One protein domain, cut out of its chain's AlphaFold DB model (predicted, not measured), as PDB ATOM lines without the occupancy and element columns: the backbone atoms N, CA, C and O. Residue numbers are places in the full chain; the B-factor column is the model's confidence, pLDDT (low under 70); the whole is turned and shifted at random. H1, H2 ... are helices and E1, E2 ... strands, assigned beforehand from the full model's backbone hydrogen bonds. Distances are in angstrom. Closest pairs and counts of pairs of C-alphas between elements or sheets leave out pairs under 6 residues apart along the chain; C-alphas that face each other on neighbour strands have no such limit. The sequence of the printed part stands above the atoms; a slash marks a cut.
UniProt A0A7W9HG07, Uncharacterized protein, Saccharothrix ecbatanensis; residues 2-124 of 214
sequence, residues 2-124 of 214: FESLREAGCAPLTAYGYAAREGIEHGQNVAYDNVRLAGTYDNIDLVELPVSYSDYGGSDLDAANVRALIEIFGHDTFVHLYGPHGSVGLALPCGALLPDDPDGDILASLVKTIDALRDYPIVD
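This is residues 2 to 124 of the 214 residues of an uncharacterized protein of Saccharothrix ecbatanensis (UniProt A0A7W9HG07). What does one see first? The model is one sheet of six strands, strongly twisted and curled like part of a barrel, with the longest helix, H3, packed along one face over E4 and E6. H4 lies beside H3 and runs the opposite way, the short H1 is next to H4, and the short H2 grazes the sheet far from H3. What are the counts and the size? The printed part has 123 residues with four named helices and six named strands, in the order H1 E1 H2 E2 E3 E4 H3 E5 E6 H4, of mixed class. The sheet, E2 E5 E6 E4 E1 E3 in order, is mixed. The whole is compact, with a radius of gyration of the C-alphas of 13.6 A and spans of 39 by 36 by 26 A.

How do the strands pair? E6, residues 88 to 93, is antiparallel to E4, residues 46 to 53, with N 49 and O 90 within hydrogen-bond range at 2.8 A, and forms a hairpin with E5, residues 79 to 82, with N 81 and O 89 at 2.8 A. The edge strand E2, residues 29 to 31, is parallel to E5, with N 30 and O 80 at 2.8 A. E1, residues 11 to 15, has staggered pairing: antiparallel to E4 over 11 to 13, with N 13 and O 46 at 2.8 A, and to the edge strand E3, residues 35 to 37, over 13 to 15, with N 14 and O 36 at 2.8 A. Which helix covers the sheet? H3, residues 60 to 73, is on one face, making two layers, at a height over the sheet of 8.9 A; it lies over E6 and E4 and runs along the strands, at 24 degrees to E6 on the local plane. Its closest C-alphas to E4 are those of Val 51 and Asp 62, 5.0 A apart. E4, H3 and E5 form a split strand-helix-strand unit, two strands running the same way with E6 between them, and its crossover is right-handed. Where are the other helices? H4, residues 105 to 116, is close to H3 but not clearly touching, the closest C-alphas, Phe 73 and Ile 106, being 7.6 A apart, at a shallow tilt of 16 degrees, opposite ways. With its residues 111 to 115 alone it only just touches H1, residues 2 to 7, with 3 pairs of C-alphas within 8 A, the closest being Leu 5 and Val 111 at 6.1 A. H1, H4 and H2, residues 19 to 22, only graze the sheet; each O i to N i+4 pair is within hydrogen-bond range in H1, H3 and H4, and H2 is too short for such a pair.

Where do the longer elements lie? H3 measures 19.9 A from first to last C-alpha, E4 17.5 A, H4 16.4 A, E6 16.1 A and E1 12.8 A. E4 bends by 79 degrees at residue 50. Which anchors help? H1 begins at C-alpha 2, (7.355, 68.461, 73.938), and H4 ends at C-alpha 116, (21.709, 59.549, 76.825).

How far does it reach? The two C-alphas farthest apart, those of Tyr 56 and Asp 103, are 39.3 A apart. Is it continuous and confident? The printed part has no cut, and the link from E6 to H4, 11 residues, is long. The mean pLDDT of the printed part is 91.2, and no printed residue is under 70.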
ATOM      1  N   PHE A   2       8.120  69.609  73.427       76.12
ATOM      2  CA  PHE A   2       7.355  68.461  73.938       76.12
ATOM      3  C   PHE A   2       7.637  67.128  73.217       76.12
ATOM      4  O   PHE A   2       7.945  66.145  73.878       76.12
ATOM      5  N   GLU A   3       7.614  67.091  71.877       81.38
ATOM      6  CA  GLU A   3       7.904  65.841  71.145       81.38
ATOM      7  C   GLU A   3       9.332  65.333  71.383       81.38
ATOM      8  O   GLU A   3       9.511  64.143  71.587       81.38
ATOM      9  N   SER A   4      10.332  66.217  71.449       84.38
ATOM     10  CA  SER A   4      11.725  65.821  71.714       84.38
ATOM     11  C   SER A   4      11.905  65.226  73.113       84.38
ATOM     12  O   SER A   4      12.601  64.232  73.271       84.38
ATOM     13  N   LEU A   5      11.242  65.796  74.126       86.81
ATOM     14  CA  LEU A   5      11.231  65.233  75.481       86.81
ATOM     15  C   LEU A   5      10.508  63.880  75.510       86.81
ATOM     16  O   LEU A   5      10.975  62.936  76.137       86.81
ATOM     17  N   ARG A   6       9.396  63.750  74.782       86.00
ATOM     18  CA  ARG A   6       8.659  62.487  74.679       86.00
ATOM     19  C   ARG A   6       9.469  61.397  73.973       86.00
ATOM     20  O   ARG A   6       9.450  60.248  74.402       86.00
ATOM     21  N   GLU A   7      10.193  61.745  72.912       88.56
ATOM     22  CA  GLU A   7      11.118  60.843  72.210       88.56
ATOM     23  C   GLU A   7      12.282  60.394  73.106       88.56
ATOM     24  O   GLU A   7      12.722  59.246  72.991       88.56
ATOM     25  N   ALA A   8      12.714  61.261  74.028       88.81
ATOM     26  CA  ALA A   8      13.708  60.965  75.060       88.81
ATOM     27  C   ALA A   8      13.145  60.148  76.245       88.81
ATOM     28  O   ALA A   8      13.895  59.772  77.138       88.81
ATOM     29  N   GLY A   9      11.845  59.823  76.249       90.69
ATOM     30  CA  GLY A   9      11.216  58.957  77.253       90.69
ATOM     31  C   GLY A   9      10.431  59.683  78.347       90.69
ATOM     32  O   GLY A   9       9.916  59.022  79.245       90.69
ATOM     33  N   CYS A  10      10.287  61.008  78.275       94.44
ATOM     34  CA  CYS A  10       9.503  61.759  79.251       94.44
ATOM     35  C   CYS A  10       7.993  61.471  79.147       94.44
ATOM     36  O   CYS A  10       7.441  61.302  78.051       94.44
ATOM     37  N   ALA A  11       7.306  61.491  80.290       94.94
ATOM     38  CA  ALA A  11       5.879  61.212  80.397       94.94
ATOM     39  C   ALA A  11       5.051  62.506  80.515       94.94
ATOM     40  O   ALA A  11       5.329  63.347  81.371       94.94
ATOM     41  N   PRO A  12       4.006  62.705  79.692       94.94
ATOM     42  CA  PRO A  12       3.109  63.838  79.865       94.94
ATOM     43  C   PRO A  12       2.187  63.623  81.060       94.94
ATOM     44  O   PRO A  12       1.516  62.590  81.153       94.94
ATOM     45  N   LEU A  13       2.083  64.630  81.921       94.94
ATOM     46  CA  LEU A  13       1.161  64.634  83.045       94.94
ATOM     47  C   LEU A  13       0.140  65.767  82.922       94.94
ATOM     48  O   LEU A  13       0.428  66.873  82.457       94.94
ATOM     49  N   THR A  14      -1.060  65.472  83.399       94.12
ATOM     50  CA  THR A  14      -2.141  66.426  83.619       94.12
ATOM     51  C   THR A  14      -2.293  66.638  85.112       94.12
ATOM     52  O   THR A  14      -2.431  65.677  85.877       94.12
ATOM     53  N   ALA A  15      -2.301  67.896  85.519       92.00
ATOM     54  CA  ALA A  15      -2.560  68.302  86.881       92.00
ATOM     55  C   ALA A  15      -4.065  68.377  87.152       92.00
ATOM     56  O   ALA A  15      -4.890  68.601  86.263       92.00
ATOM     57  N   TYR A  16      -4.450  68.224  88.411       89.69
ATOM     58  CA  TYR A  16      -5.825  68.428  88.850       89.69
ATOM     59  C   TYR A  16      -5.884  69.096  90.226       89.69
ATOM     60  O   TYR A  16      -4.876  69.390  90.866       89.69
ATOM     61  N   GLY A  17      -7.101  69.416  90.664       83.44
ATOM     62  CA  GLY A  17      -7.319  70.075  91.946       83.44
ATOM     63  C   GLY A  17      -6.765  71.501  91.970       83.44
ATOM     64  O   GLY A  17      -7.122  72.324  91.127       83.44
ATOM     65  N   TYR A  18      -5.956  71.805  92.986       73.38
ATOM     66  CA  TYR A  18      -5.378  73.135  93.191       73.38
ATOM     67  C   TYR A  18      -4.295  73.459  92.152       73.38
ATOM     68  O   TYR A  18      -4.315  74.546  91.582       73.38
ATOM     69  N   ALA A  19      -3.436  72.485  91.832       74.94
ATOM     70  CA  ALA A  19      -2.335  72.651  90.884       74.94
ATOM     71  C   ALA A  19      -2.823  73.070  89.482       74.94
ATOM     72  O   ALA A  19      -2.269  73.971  88.864       74.94
ATOM     73  N   ALA A  20      -3.946  72.506  89.022       75.88
ATOM     74  CA  ALA A  20      -4.546  72.876  87.738       75.88
ATOM     75  C   ALA A  20      -5.153  74.292  87.694       75.88
ATOM     76  O   ALA A  20      -5.415  74.812  86.612       75.88
ATOM     77  N   ARG A  21      -5.460  74.909  88.846       73.44
ATOM     78  CA  ARG A  21      -6.128  76.223  88.891       73.44
ATOM     79  C   ARG A  21      -5.159  77.389  88.823       73.44
ATOM     80  O   ARG A  21      -5.500  78.393  88.207       73.44
ATOM     81  N   GLU A  22      -4.018  77.275  89.491       77.06
ATOM     82  CA  GLU A  22      -3.037  78.364  89.573       77.06
ATOM     83  C   GLU A  22      -2.000  78.310  88.449       77.06
ATOM     84  O   GLU A  22      -1.337  79.309  88.189       77.06
ATOM     85  N   GLY A  23      -1.930  77.184  87.732       82.44
ATOM     86  CA  GLY A  23      -0.817  76.892  86.839       82.44
ATOM     87  C   GLY A  23       0.369  76.352  87.633       82.44
ATOM     88  O   GLY A  23       0.488  76.583  88.836       82.44
ATOM     89  N   ILE A  24       1.219  75.586  86.954       90.50
ATOM     90  CA  ILE A  24       2.419  75.009  87.552       90.50
ATOM     91  C   ILE A  24       3.633  75.712  86.963       90.50
ATOM     92  O   ILE A  24       3.742  75.864  85.746       90.50
ATOM     93  N   GLU A  25       4.536  76.137  87.837       92.00
ATOM     94  CA  GLU A  25       5.729  76.905  87.495       92.00
ATOM     95  C   GLU A  25       7.001  76.196  87.965       92.00
ATOM     96  O   GLU A  25       6.988  75.346  88.855       92.00
ATOM     97  N   HIS A  26       8.119  76.581  87.359       93.06
ATOM     98  CA  HIS A  26       9.469  76.175  87.735       93.06
ATOM     99  C   HIS A  26       9.748  76.406  89.237       93.06
ATOM    100  O   HIS A  26       9.304  77.400  89.812       93.06
ATOM    101  N   GLY A  27      10.449  75.470  89.884       93.31
ATOM    102  CA  GLY A  27      10.801  75.520  91.308       93.31
ATOM    103  C   GLY A  27       9.671  75.147  92.276       93.31
ATOM    104  O   GLY A  27       9.876  75.140  93.491       93.31
ATOM    105  N   GLN A  28       8.472  74.828  91.781       94.38
ATOM    106  CA  GLN A  28       7.367  74.400  92.635       94.38
ATOM    107  C   GLN A  28       7.487  72.932  93.053       94.38
ATOM    108  O   GLN A  28       8.035  72.098  92.337       94.38
ATOM    109  N   ASN A  29       6.887  72.615  94.201       94.94
ATOM    110  CA  ASN A  29       6.685  71.245  94.659       94.94
ATOM    111  C   ASN A  29       5.239  70.833  94.367       94.94
ATOM    112  O   ASN A  29       4.303  71.517  94.794       94.94
ATOM    113  N   VAL A  30       5.038  69.707  93.686       95.12
ATOM    114  CA  VAL A  30       3.711  69.187  93.336       95.12
ATOM    115  C   VAL A  30       3.574  67.746  93.809       95.12
ATOM    116  O   VAL A  30       4.394  66.893  93.496       95.12
ATOM    117  N   ALA A  31       2.507  67.453  94.554       94.94
ATOM    118  CA  ALA A  31       2.261  66.084  94.988       94.94
ATOM    119  C   ALA A  31       1.848  65.185  93.805       94.94
ATOM    120  O   ALA A  31       0.986  65.587  93.018       94.94
ATOM    121  N   TYR A  32       2.358  63.950  93.733       94.44
ATOM    122  CA  TYR A  32       1.926  62.921  92.778       94.44
ATOM    123  C   TYR A  32       0.411  62.688  92.841       94.44
ATOM    124  O   TYR A  32      -0.233  62.521  91.812       94.44
ATOM    125  N   ASP A  33      -0.188  62.812  94.027       93.12
ATOM    126  CA  ASP A  33      -1.640  62.739  94.236       93.12
ATOM    127  C   ASP A  33      -2.438  63.854  93.541       93.12
ATOM    128  O   ASP A  33      -3.667  63.799  93.553       93.12
ATOM    129  N   ASN A  34      -1.784  64.861  92.953       93.62
ATOM    130  CA  ASN A  34      -2.401  65.957  92.199       93.62
ATOM    131  C   ASN A  34      -2.094  65.911  90.694       93.62
ATOM    132  O   ASN A  34      -2.461  66.844  89.974       93.62
ATOM    133  N   VAL A  35      -1.427  64.859  90.212       94.50
ATOM    134  CA  VAL A  35      -1.072  64.682  88.800       94.50
ATOM    135  C   VAL A  35      -1.373  63.259  88.341       94.50
ATOM    136  O   VAL A  35      -1.461  62.319  89.124       94.50
ATOM    137  N   ARG A  36      -1.592  63.083  87.043       94.00
ATOM    138  CA  ARG A  36      -1.774  61.765  86.422       94.00
ATOM    139  C   ARG A  36      -1.238  61.781  85.004       94.00
ATOM    140  O   ARG A  36      -1.181  62.845  84.395       94.00
ATOM    141  N   LEU A  37      -0.950  60.607  84.450       93.38
ATOM    142  CA  LEU A  37      -0.633  60.471  83.027       93.38
ATOM    143  C   LEU A  37      -1.722  61.121  82.164       93.38
ATOM    144  O   LEU A  37      -2.911  60.811  82.311       93.38
ATOM    145  N   ALA A  38      -1.304  62.016  81.273       90.81
ATOM    146  CA  ALA A  38      -2.200  62.719  80.372       90.81
ATOM    147  C   ALA A  38      -2.778  61.749  79.333       90.81
ATOM    148  O   ALA A  38      -2.046  61.056  78.620       90.81
ATOM    149  N   GLY A  39      -4.106  61.704  79.227       87.25
ATOM    150  CA  GLY A  39      -4.787  61.011  78.138       87.25
ATOM    151  C   GLY A  39      -4.708  61.776  76.812       87.25
ATOM    152  O   GLY A  39      -4.352  62.948  76.761       87.25
ATOM    153  N   THR A  40      -5.136  61.139  75.718       82.81
ATOM    154  CA  THR A  40      -5.119  61.712  74.355       82.81
ATOM    155  C   THR A  40      -5.816  63.074  74.219       82.81
ATOM    156  O   THR A  40      -5.494  63.834  73.311       82.81
ATOM    157  N   TYR A  41      -6.799  63.357  75.073       81.44
ATOM    158  CA  TYR A  41      -7.602  64.585  75.039       81.44
ATOM    159  C   TYR A  41      -7.393  65.472  76.266       81.44
ATOM    160  O   TYR A  41      -8.102  66.468  76.415       81.44
ATOM    161  N   ASP A  42      -6.474  65.093  77.152       83.88
ATOM    162  CA  ASP A  42      -6.182  65.880  78.339       83.88
ATOM    163  C   ASP A  42      -5.232  67.029  77.978       83.88
ATOM    164  O   ASP A  42      -4.424  66.935  77.050       83.88
ATOM    165  N   ASN A  43      -5.324  68.127  78.728       86.12
ATOM    166  CA  ASN A  43      -4.293  69.155  78.678       86.12
ATOM    167  C   ASN A  43      -3.017  68.603  79.318       86.12
ATOM    168  O   ASN A  43      -3.077  67.915  80.336       86.12
ATOM    169  N   ILE A  44      -1.872  68.902  78.717       89.94
ATOM    170  CA  ILE A  44      -0.570  68.537  79.272       89.94
ATOM    171  C   ILE A  44      -0.081  69.739  80.065       89.94
ATOM    172  O   ILE A  44       0.200  70.780  79.471       89.94
ATOM    173  N   ASP A  45       0.012  69.579  81.380       91.94
ATOM    174  CA  ASP A  45       0.452  70.629  82.303       91.94
ATOM    175  C   ASP A  45       1.926  70.455  82.677       91.94
ATOM    176  O   ASP A  45       2.628  71.429  82.931       91.94
ATOM    177  N   LEU A  46       2.413  69.213  82.672       94.38
ATOM    178  CA  LEU A  46       3.780  68.857  83.027       94.38
ATOM    179  C   LEU A  46       4.334  67.785  82.089       94.38
ATOM    180  O   LEU A  46       3.598  67.003  81.484       94.38
ATOM    181  N   VAL A  47       5.657  67.722  82.023       94.81
ATOM    182  CA  VAL A  47       6.417  66.664  81.364       94.81
ATOM    183  C   VAL A  47       7.379  66.080  82.389       94.81
ATOM    184  O   VAL A  47       8.387  66.706  82.703       94.81
ATOM    185  N   GLU A  48       7.045  64.919  82.938       96.44
ATOM    186  CA  GLU A  48       7.878  64.192  83.895       96.44
ATOM    187  C   GLU A  48       9.071  63.554  83.182       96.44
ATOM    188  O   GLU A  48       8.927  62.931  82.127       96.44
ATOM    189  N   LEU A  49      10.259  63.741  83.746       96.69
ATOM    190  CA  LEU A  49      11.501  63.153  83.267       96.69
ATOM    191  C   LEU A  49      11.531  61.656  83.615       96.69
ATOM    192  O   LEU A  49      10.933  61.254  84.609       96.69
ATOM    193  N   PRO A  50      12.250  60.813  82.852       95.62
ATOM    194  CA  PRO A  50      12.343  59.374  83.109       95.62
ATOM    195  C   PRO A  50      13.306  59.054  84.270       95.62
ATOM    196  O   PRO A  50      14.134  58.158  84.158       95.62
ATOM    197  N   VAL A  51      13.232  59.833  85.349       95.38
ATOM    198  CA  VAL A  51      14.033  59.715  86.569       95.38
ATOM    199  C   VAL A  51      13.108  59.947  87.764       95.38
ATOM    200  O   VAL A  51      12.838  61.078  88.176       95.38
ATOM    201  N   SER A  52      12.544  58.863  88.279       96.38
ATOM    202  CA  SER A  52      11.704  58.892  89.472       96.38
ATOM    203  C   SER A  52      11.939  57.650  90.314       96.38
ATOM    204  O   SER A  52      12.280  56.580  89.809       96.38
ATOM    205  N   TYR A  53      11.793  57.812  91.622       97.00
ATOM    206  CA  TYR A  53      12.071  56.765  92.592       97.00
ATOM    207  C   TYR A  53      11.174  56.904  93.821       97.00
ATOM    208  O   TYR A  53      10.496  57.910  94.009       97.00
ATOM    209  N   SER A  54      11.128  55.862  94.639       95.50
ATOM    210  CA  SER A  54      10.409  55.787  95.910       95.50
ATOM    211  C   SER A  54      11.042  54.702  96.780       95.50
ATOM    212  O   SER A  54      11.885  53.939  96.304       95.50
ATOM    213  N   ASP A  55      10.562  54.537  98.010       91.44
ATOM    214  CA  ASP A  55      11.032  53.471  98.906       91.44
ATOM    215  C   ASP A  55      10.813  52.057  98.332       91.44
ATOM    216  O   ASP A  55      11.479  51.104  98.731       91.44
ATOM    217  N   TYR A  56       9.873  51.908  97.389       89.50
ATOM    218  CA  TYR A  56       9.438  50.618  96.840       89.50
ATOM    219  C   TYR A  56       9.589  50.505  95.318       89.50
ATOM    220  O   TYR A  56       9.101  49.542  94.722       89.50
ATOM    221  N   GLY A  57      10.203  51.486  94.659       91.00
ATOM    222  CA  GLY A  57      10.267  51.534  93.201       91.00
ATOM    223  C   GLY A  57      11.310  52.514  92.689       91.00
ATOM    224  O   GLY A  57      11.667  53.458  93.383       91.00
ATOM    225  N   GLY A  58      11.770  52.291  91.461       92.88
ATOM    226  CA  GLY A  58      12.978  52.935  90.947       92.88
ATOM    227  C   GLY A  58      14.243  52.224  91.430       92.88
ATOM    228  O   GLY A  58      14.183  51.196  92.107       92.88
ATOM    229  N   SER A  59      15.382  52.773  91.039       94.94
ATOM    230  CA  SER A  59      16.720  52.305  91.388       94.94
ATOM    231  C   SER A  59      17.532  53.408  92.065       94.94
ATOM    232  O   SER A  59      17.183  54.588  92.020       94.94
ATOM    233  N   ASP A  60      18.642  53.020  92.676       95.75
ATOM    234  CA  ASP A  60      19.674  53.927  93.177       95.75
ATOM    235  C   ASP A  60      20.212  54.851  92.074       95.75
ATOM    236  O   ASP A  60      20.504  56.021  92.325       95.75
ATOM    237  N   LEU A  61      20.247  54.362  90.829       96.62
ATOM    238  CA  LEU A  61      20.560  55.173  89.655       96.62
ATOM    239  C   LEU A  61      19.525  56.279  89.432       96.62
ATOM    240  O   LEU A  61      19.904  57.416  89.176       96.62
ATOM    241  N   ASP A  62      18.226  55.985  89.548       97.31
ATOM    242  CA  ASP A  62      17.171  56.993  89.367       97.31
ATOM    243  C   ASP A  62      17.280  58.102  90.418       97.31
ATOM    244  O   ASP A  62      17.200  59.287  90.088       97.31
ATOM    245  N   ALA A  63      17.532  57.726  91.672       97.19
ATOM    246  CA  ALA A  63      17.716  58.677  92.759       97.19
ATOM    247  C   ALA A  63      18.993  59.521  92.604       97.19
ATOM    248  O   ALA A  63      18.947  60.748  92.753       97.19
ATOM    249  N   ALA A  64      20.109  58.906  92.209       97.50
ATOM    250  CA  ALA A  64      21.334  59.628  91.873       97.50
ATOM    251  C   ALA A  64      21.142  60.563  90.667       97.50
ATOM    252  O   ALA A  64      21.611  61.700  90.681       97.50
ATOM    253  N   ASN A  65      20.398  60.131  89.645       98.19
ATOM    254  CA  ASN A  65      20.121  60.932  88.457       98.19
ATOM    255  C   ASN A  65      19.249  62.151  88.778       98.19
ATOM    256  O   ASN A  65      19.517  63.231  88.252       98.19
ATOM    257  N   VAL A  66      18.257  62.029  89.669       97.94
ATOM    258  CA  VAL A  66      17.488  63.185  90.167       97.94
ATOM    259  C   VAL A  66      18.426  64.229  90.784       97.94
ATOM    260  O   VAL A  66      18.339  65.409  90.438       97.94
ATOM    261  N   ARG A  67      19.366  63.804  91.638       97.44
ATOM    262  CA  ARG A  67      20.355  64.701  92.261       97.44
ATOM    263  C   ARG A  67      21.283  65.338  91.228       97.44
ATOM    264  O   ARG A  67      21.404  66.560  91.197       97.44
ATOM    265  N   ALA A  68      21.862  64.539  90.335       98.00
ATOM    266  CA  ALA A  68      22.773  65.023  89.300       98.00
ATOM    267  C   ALA A  68      22.100  66.053  88.376       98.00
ATOM    268  O   ALA A  68      22.684  67.083  88.047       98.00
ATOM    269  N   LEU A  69      20.842  65.822  87.992       97.62
ATOM    270  CA  LEU A  69      20.084  66.771  87.175       97.62
ATOM    271  C   LEU A  69      19.850  68.097  87.907       97.62
ATOM    272  O   LEU A  69      20.012  69.157  87.301       97.62
ATOM    273  N   ILE A  70      19.520  68.060  89.200       97.25
ATOM    274  CA  ILE A  70      19.386  69.261  90.037       97.25
ATOM    275  C   ILE A  70      20.718  70.016  90.141       97.25
ATOM    276  O   ILE A  70      20.721  71.243  90.040       97.25
ATOM    277  N   GLU A  71      21.841  69.319  90.316       97.06
ATOM    278  CA  GLU A  71      23.168  69.942  90.412       97.06
ATOM    279  C   GLU A  71      23.600  70.606  89.099       97.06
ATOM    280  O   GLU A  71      24.137  71.715  89.110       97.06
ATOM    281  N   ILE A  72      23.335  69.956  87.962       95.88
ATOM    282  CA  ILE A  72      23.747  70.434  86.635       95.88
ATOM    283  C   ILE A  72      22.855  71.576  86.145       95.88
ATOM    284  O   ILE A  72      23.356  72.579  85.634       95.88
ATOM    285  N   PHE A  73      21.534  71.416  86.254       94.88
ATOM    286  CA  PHE A  73      20.559  72.329  85.649       94.88
ATOM    287  C   PHE A  73      19.947  73.311  86.646       94.88
ATOM    288  O   PHE A  73      19.280  74.256  86.230       94.88
ATOM    289  N   GLY A  74      20.185  73.128  87.943       94.94
ATOM    290  CA  GLY A  74      19.641  73.959  89.006       94.94
ATOM    291  C   GLY A  74      18.299  73.450  89.525       94.94
ATOM    292  O   GLY A  74      17.415  73.049  88.771       94.94
ATOM    293  N   HIS A  75      18.131  73.525  90.844       94.25
ATOM    294  CA  HIS A  75      16.914  73.109  91.544       94.25
ATOM    295  C   HIS A  75      15.647  73.774  90.987       94.25
ATOM    296  O   HIS A  75      14.642  73.103  90.758       94.25
ATOM    297  N   ASP A  76      15.705  75.079  90.724       93.88
ATOM    298  CA  ASP A  76      14.536  75.850  90.299       93.88
ATOM    299  C   ASP A  76      14.166  75.609  88.832       93.88
ATOM    300  O   ASP A  76      13.099  76.022  88.399       93.88
ATOM    301  N   THR A  77      14.987  74.886  88.068       93.75
ATOM    302  CA  THR A  77      14.651  74.477  86.696       93.75
ATOM    303  C   THR A  77      13.521  73.453  86.667       93.75
ATOM    304  O   THR A  77      12.797  73.367  85.675       93.75
ATOM    305  N   PHE A  78      13.305  72.705  87.746       96.38
ATOM    306  CA  PHE A  78      12.333  71.618  87.770       96.38
ATOM    307  C   PHE A  78      11.127  71.935  88.646       96.38
ATOM    308  O   PHE A  78      11.192  72.699  89.606       96.38
ATOM    309  N   VAL A  79      10.010  71.306  88.303       96.38
ATOM    310  CA  VAL A  79       8.930  71.029  89.245       96.38
ATOM    311  C   VAL A  79       9.290  69.733  89.955       96.38
ATOM    312  O   VAL A  79       9.537  68.714  89.307       96.38
ATOM    313  N   HIS A  80       9.306  69.776  91.278       97.31
ATOM    314  CA  HIS A  80       9.652  68.645  92.129       97.31
ATOM    315  C   HIS A  80       8.384  67.870  92.453       97.31
ATOM    316  O   HIS A  80       7.489  68.369  93.143       97.31
ATOM    317  N   LEU A  81       8.281  66.663  91.907       97.06
ATOM    318  CA  LEU A  81       7.186  65.754  92.205       97.06
ATOM    319  C   LEU A  81       7.502  65.012  93.498       97.06
ATOM    320  O   LEU A  81       8.593  64.473  93.649       97.06
ATOM    321  N   TYR A  82       6.547  64.982  94.422       96.19
ATOM    322  CA  TYR A  82       6.695  64.263  95.686       96.19
ATOM    323  C   TYR A  82       5.444  63.459  96.020       96.19
ATOM    324  O   TYR A  82       4.338  63.808  95.619       96.19
ATOM    325  N   GLY A  83       5.564  62.375  96.770       93.69
ATOM    326  CA  GLY A  83       4.412  61.532  97.067       93.69
ATOM    327  C   GLY A  83       4.575  60.686  98.319       93.69
ATOM    328  O   GLY A  83       5.563  60.813  99.044       93.69
ATOM    329  N   PRO A  84       3.588  59.825  98.605       89.38
ATOM    330  CA  PRO A  84       3.708  58.859  99.687       89.38
ATOM    331  C   PRO A  84       4.911  57.931  99.458       89.38
ATOM    332  O   PRO A  84       5.348  57.735  98.324       89.38
ATOM    333  N   HIS A  85       5.421  57.342 100.543       90.31
ATOM    334  CA  HIS A  85       6.513  56.355 100.496       90.31
ATOM    335  C   HIS A  85       7.796  56.876  99.835       90.31
ATOM    336  O   HIS A  85       8.367  56.214  98.970       90.31
ATOM    337  N   GLY A  86       8.177  58.116 100.160       91.25
ATOM    338  CA  GLY A  86       9.409  58.710  99.645       91.25
ATOM    339  C   GLY A  86       9.415  58.918  98.131       91.25
ATOM    340  O   GLY A  86      10.487  59.049  97.556       91.25
ATOM    341  N   SER A  87       8.248  58.922  97.472       95.62
ATOM    342  CA  SER A  87       8.190  59.095  96.017       95.62
ATOM    343  C   SER A  87       8.724  60.467  95.625       95.62
ATOM    344  O   SER A  87       8.235  61.473  96.140       95.62
ATOM    345  N   VAL A  88       9.678  60.499  94.701       97.38
ATOM    346  CA  VAL A  88      10.344  61.695  94.185       97.38
ATOM    347  C   VAL A  88      10.490  61.577  92.670       97.38
ATOM    348  O   VAL A  88      10.825  60.515  92.145       97.38
ATOM    349  N   GLY A  89      10.276  62.682  91.964       97.69
ATOM    350  CA  GLY A  89      10.567  62.795  90.539       97.69
ATOM    351  C   GLY A  89      10.742  64.244  90.106       97.69
ATOM    352  O   GLY A  89      10.456  65.179  90.857       97.69
ATOM    353  N   LEU A  90      11.201  64.434  88.873       97.88
ATOM    354  CA  LEU A  90      11.385  65.756  88.275       97.88
ATOM    355  C   LEU A  90      10.464  65.931  87.076       97.88
ATOM    356  O   LEU A  90      10.311  65.030  86.254       97.88
ATOM    357  N   ALA A  91       9.887  67.119  86.935       96.69
ATOM    358  CA  ALA A  91       9.082  67.484  85.781       96.69
ATOM    359  C   ALA A  91       9.418  68.886  85.266       96.69
ATOM    360  O   ALA A  91       9.959  69.726  85.982       96.69
ATOM    361  N   LEU A  92       9.051  69.152  84.015       94.50
ATOM    362  CA  LEU A  92       9.044  70.491  83.434       94.50
ATOM    363  C   LEU A  92       7.604  70.976  83.243       94.50
ATOM    364  O   LEU A  92       6.789  70.228  82.693       94.50
ATOM    365  N   PRO A  93       7.272  72.216  83.635       91.94
ATOM    366  CA  PRO A  93       5.979  72.813  83.337       91.94
ATOM    367  C   PRO A  93       5.796  73.009  81.830       91.94
ATOM    368  O   PRO A  93       6.637  73.572  81.127       91.94
ATOM    369  N   CYS A  94       4.669  72.533  81.311       83.75
ATOM    370  CA  CYS A  94       4.333  72.648  79.902       83.75
ATOM    371  C   CYS A  94       3.842  74.073  79.608       83.75
ATOM    372  O   CYS A  94       2.801  74.505  80.094       83.75
ATOM    373  N   GLY A  95       4.596  74.812  78.791       73.19
ATOM    374  CA  GLY A  95       4.232  76.168  78.364       73.19
ATOM    375  C   GLY A  95       4.994  77.295  79.064       73.19
ATOM    376  O   GLY A  95       4.895  78.436  78.611       73.19
ATOM    377  N   ALA A  96       5.796  76.993  80.087       72.38
ATOM    378  CA  ALA A  96       6.804  77.920  80.588       72.38
ATOM    379  C   ALA A  96       8.111  77.757  79.795       72.38
ATOM    380  O   ALA A  96       8.456  76.660  79.348       72.38
ATOM    381  N   LEU A  97       8.816  78.866  79.577       76.75
ATOM    382  CA  LEU A  97      10.201  78.815  79.111       76.75
ATOM    383  C   LEU A  97      11.085  78.410  80.287       76.75
ATOM    384  O   LEU A  97      10.816  78.844  81.410       76.75
ATOM    385  N   LEU A  98      12.143  77.641  80.014       80.44
ATOM    386  CA  LEU A  98      13.150  77.387  81.036       80.44
ATOM    387  C   LEU A  98      13.710  78.729  81.543       80.44
ATOM    388  O   LEU A  98      13.936  79.639  80.730       80.44
ATOM    389  N   PRO A  99      13.921  78.875  82.863       78.31
ATOM    390  CA  PRO A  99      14.566  80.055  83.417       78.31
ATOM    391  C   PRO A  99      15.925  80.283  82.751       78.31
ATOM    392  O   PRO A  99      16.676  79.336  82.531       78.31
ATOM    393  N   ASP A 100      16.223  81.538  82.413       82.25
ATOM    394  CA  ASP A 100      17.511  81.957  81.844       82.25
ATOM    395  C   ASP A 100      17.954  81.222  80.558       82.25
ATOM    396  O   ASP A 100      19.140  81.203  80.232       82.25
ATOM    397  N   ASP A 101      17.005  80.696  79.770       86.31
ATOM    398  CA  ASP A 101      17.273  79.974  78.514       86.31
ATOM    399  C   ASP A 101      16.716  80.686  77.257       86.31
ATOM    400  O   ASP A 101      15.838  80.157  76.568       86.31
ATOM    401  N   PRO A 102      17.165  81.915  76.929       81.19
ATOM    402  CA  PRO A 102      16.626  82.667  75.794       81.19
ATOM    403  C   PRO A 102      16.906  82.002  74.437       81.19
ATOM    404  O   PRO A 102      16.129  82.192  73.499       81.19
ATOM    405  N   ASP A 103      17.994  81.235  74.343       86.06
ATOM    406  CA  ASP A 103      18.460  80.591  73.111       86.06
ATOM    407  C   ASP A 103      18.061  79.101  73.018       86.06
ATOM    408  O   ASP A 103      18.147  78.506  71.942       86.06
ATOM    409  N   GLY A 104      17.545  78.506  74.103       86.44
ATOM    410  CA  GLY A 104      17.129  77.099  74.146       86.44
ATOM    411  C   GLY A 104      18.273  76.104  74.376       86.44
ATOM    412  O   GLY A 104      18.085  74.897  74.188       86.44
ATOM    413  N   ASP A 105      19.460  76.591  74.735       90.56
ATOM    414  CA  ASP A 105      20.665  75.793  74.943       90.56
ATOM    415  C   ASP A 105      20.552  74.911  76.193       90.56
ATOM    416  O   ASP A 105      20.978  73.750  76.169       90.56
ATOM    417  N   ILE A 106      19.935  75.420  77.269       90.81
ATOM    418  CA  ILE A 106      19.711  74.647  78.501       90.81
ATOM    419  C   ILE A 106      18.755  73.497  78.198       90.81
ATOM    420  O   ILE A 106      19.056  72.343  78.510       90.81
ATOM    421  N   LEU A 107      17.646  73.782  77.510       89.75
ATOM    422  CA  LEU A 107      16.683  72.763  77.108       89.75
ATOM    423  C   LEU A 107      17.315  71.712  76.188       89.75
ATOM    424  O   LEU A 107      17.067  70.519  76.361       89.75
ATOM    425  N   ALA A 108      18.125  72.128  75.214       91.31
ATOM    426  CA  ALA A 108      18.807  71.205  74.312       91.31
ATOM    427  C   ALA A 108      19.800  70.301  75.063       91.31
ATOM    428  O   ALA A 108      19.858  69.097  74.797       91.31
ATOM    429  N   SER A 109      20.544  70.863  76.019       94.00
ATOM    430  CA  SER A 109      21.457  70.115  76.886       94.00
ATOM    431  C   SER A 109      20.710  69.114  77.773       94.00
ATOM    432  O   SER A 109      21.108  67.951  77.863       94.00
ATOM    433  N   LEU A 110      19.578  69.523  78.354       94.12
ATOM    434  CA  LEU A 110      18.725  68.651  79.156       94.12
ATOM    435  C   LEU A 110      18.178  67.487  78.327       94.12
ATOM    436  O   LEU A 110      18.365  66.336  78.703       94.12
ATOM    437  N   VAL A 111      17.575  67.759  77.164       93.44
ATOM    438  CA  VAL A 111      17.047  66.709  76.271       93.44
ATOM    439  C   VAL A 111      18.141  65.716  75.887       93.44
ATOM    440  O   VAL A 111      17.908  64.512  75.925       93.44
ATOM    441  N   LYS A 112      19.343  66.200  75.559       94.81
ATOM    442  CA  LYS A 112      20.483  65.335  75.235       94.81
ATOM    443  C   LYS A 112      20.905  64.468  76.424       94.81
ATOM    444  O   LYS A 112      21.241  63.306  76.227       94.81
ATOM    445  N   THR A 113      20.903  65.032  77.629       96.12
ATOM    446  CA  THR A 113      21.241  64.307  78.863       96.12
ATOM    447  C   THR A 113      20.219  63.205  79.135       96.12
ATOM    448  O   THR A 113      20.601  62.067  79.378       96.12
ATOM    449  N   ILE A 114      18.926  63.511  79.000       94.94
ATOM    450  CA  ILE A 114      17.848  62.532  79.182       94.94
ATOM    451  C   ILE A 114      17.879  61.440  78.109       94.94
ATOM    452  O   ILE A 114      17.729  60.268  78.434       94.94
ATOM    453  N   ASP A 115      18.114  61.781  76.842       94.25
ATOM    454  CA  ASP A 115      18.202  60.772  75.780       94.25
ATOM    455  C   ASP A 115      19.407  59.836  75.986       94.25
ATOM    456  O   ASP A 115      19.291  58.631  75.771       94.25
ATOM    457  N   ALA A 116      20.530  60.355  76.503       94.75
ATOM    458  CA  ALA A 116      21.709  59.549  76.825       94.75
ATOM    459  C   ALA A 116      21.452  58.499  77.923       94.75
ATOM    460  O   ALA A 116      22.062  57.429  77.874       94.75
ATOM    461  N   LEU A 117      20.510  58.744  78.846       94.50
ATOM    462  CA  LEU A 117      20.136  57.779  79.892       94.50
ATOM    463  C   LEU A 117      19.600  56.456  79.336       94.50
ATOM    464  O   LEU A 117      19.644  55.426  80.005       94.50
ATOM    465  N   ARG A 118      19.115  56.459  78.094       89.31
ATOM    466  CA  ARG A 118      18.598  55.259  77.425       89.31
ATOM    467  C   ARG A 118      19.705  54.291  77.023       89.31
ATOM    468  O   ARG A 118      19.455  53.090  76.955       89.31
ATOM    469  N   ASP A 119      20.894  54.820  76.748       92.25
ATOM    470  CA  ASP A 119      22.075  54.042  76.371       92.25
ATOM    471  C   ASP A 119      22.992  53.788  77.577       92.25
ATOM    472  O   ASP A 119      23.616  52.728  77.666       92.25
ATOM    473  N   TYR A 120      23.069  54.747  78.504       92.38
ATOM    474  CA  TYR A 120      23.884  54.673  79.712       92.38
ATOM    475  C   TYR A 120      23.103  55.249  80.904       92.38
ATOM    476  O   TYR A 120      22.965  56.467  80.977       92.38
ATOM    477  N   PRO A 121      22.576  54.418  81.828       93.56
ATOM    478  CA  PRO A 121      21.520  54.792  82.781       93.56
ATOM    479  C   PRO A 121      22.000  55.654  83.962       93.56
ATOM    480  O   PRO A 121      21.452  55.584  85.060       93.56
ATOM    481  N   ILE A 122      23.032  56.467  83.759       96.06
ATOM    482  CA  ILE A 122      23.643  57.296  84.787       96.06
ATOM    483  C   ILE A 122      24.114  58.625  84.194       96.06
ATOM    484  O   ILE A 122      24.798  58.661  83.169       96.06
ATOM    485  N   VAL A 123      23.719  59.727  84.833       96.56
ATOM    486  CA  VAL A 123      24.126  61.086  84.448       96.56
ATOM    487  C   VAL A 123      25.554  61.364  84.911       96.56
ATOM    488  O   VAL A 123      26.361  61.875  84.135       96.56
ATOM    489  N   ASP A 124      25.859  61.031  86.167       97.06
ATOM    490  CA  ASP A 124      27.148  61.303  86.799       97.06
ATOM    491  C   ASP A 124      27.528  60.169  87.769       97.06
ATOM    492  O   ASP A 124      26.828  59.897  88.746       97.06
TER     493      ASP A 124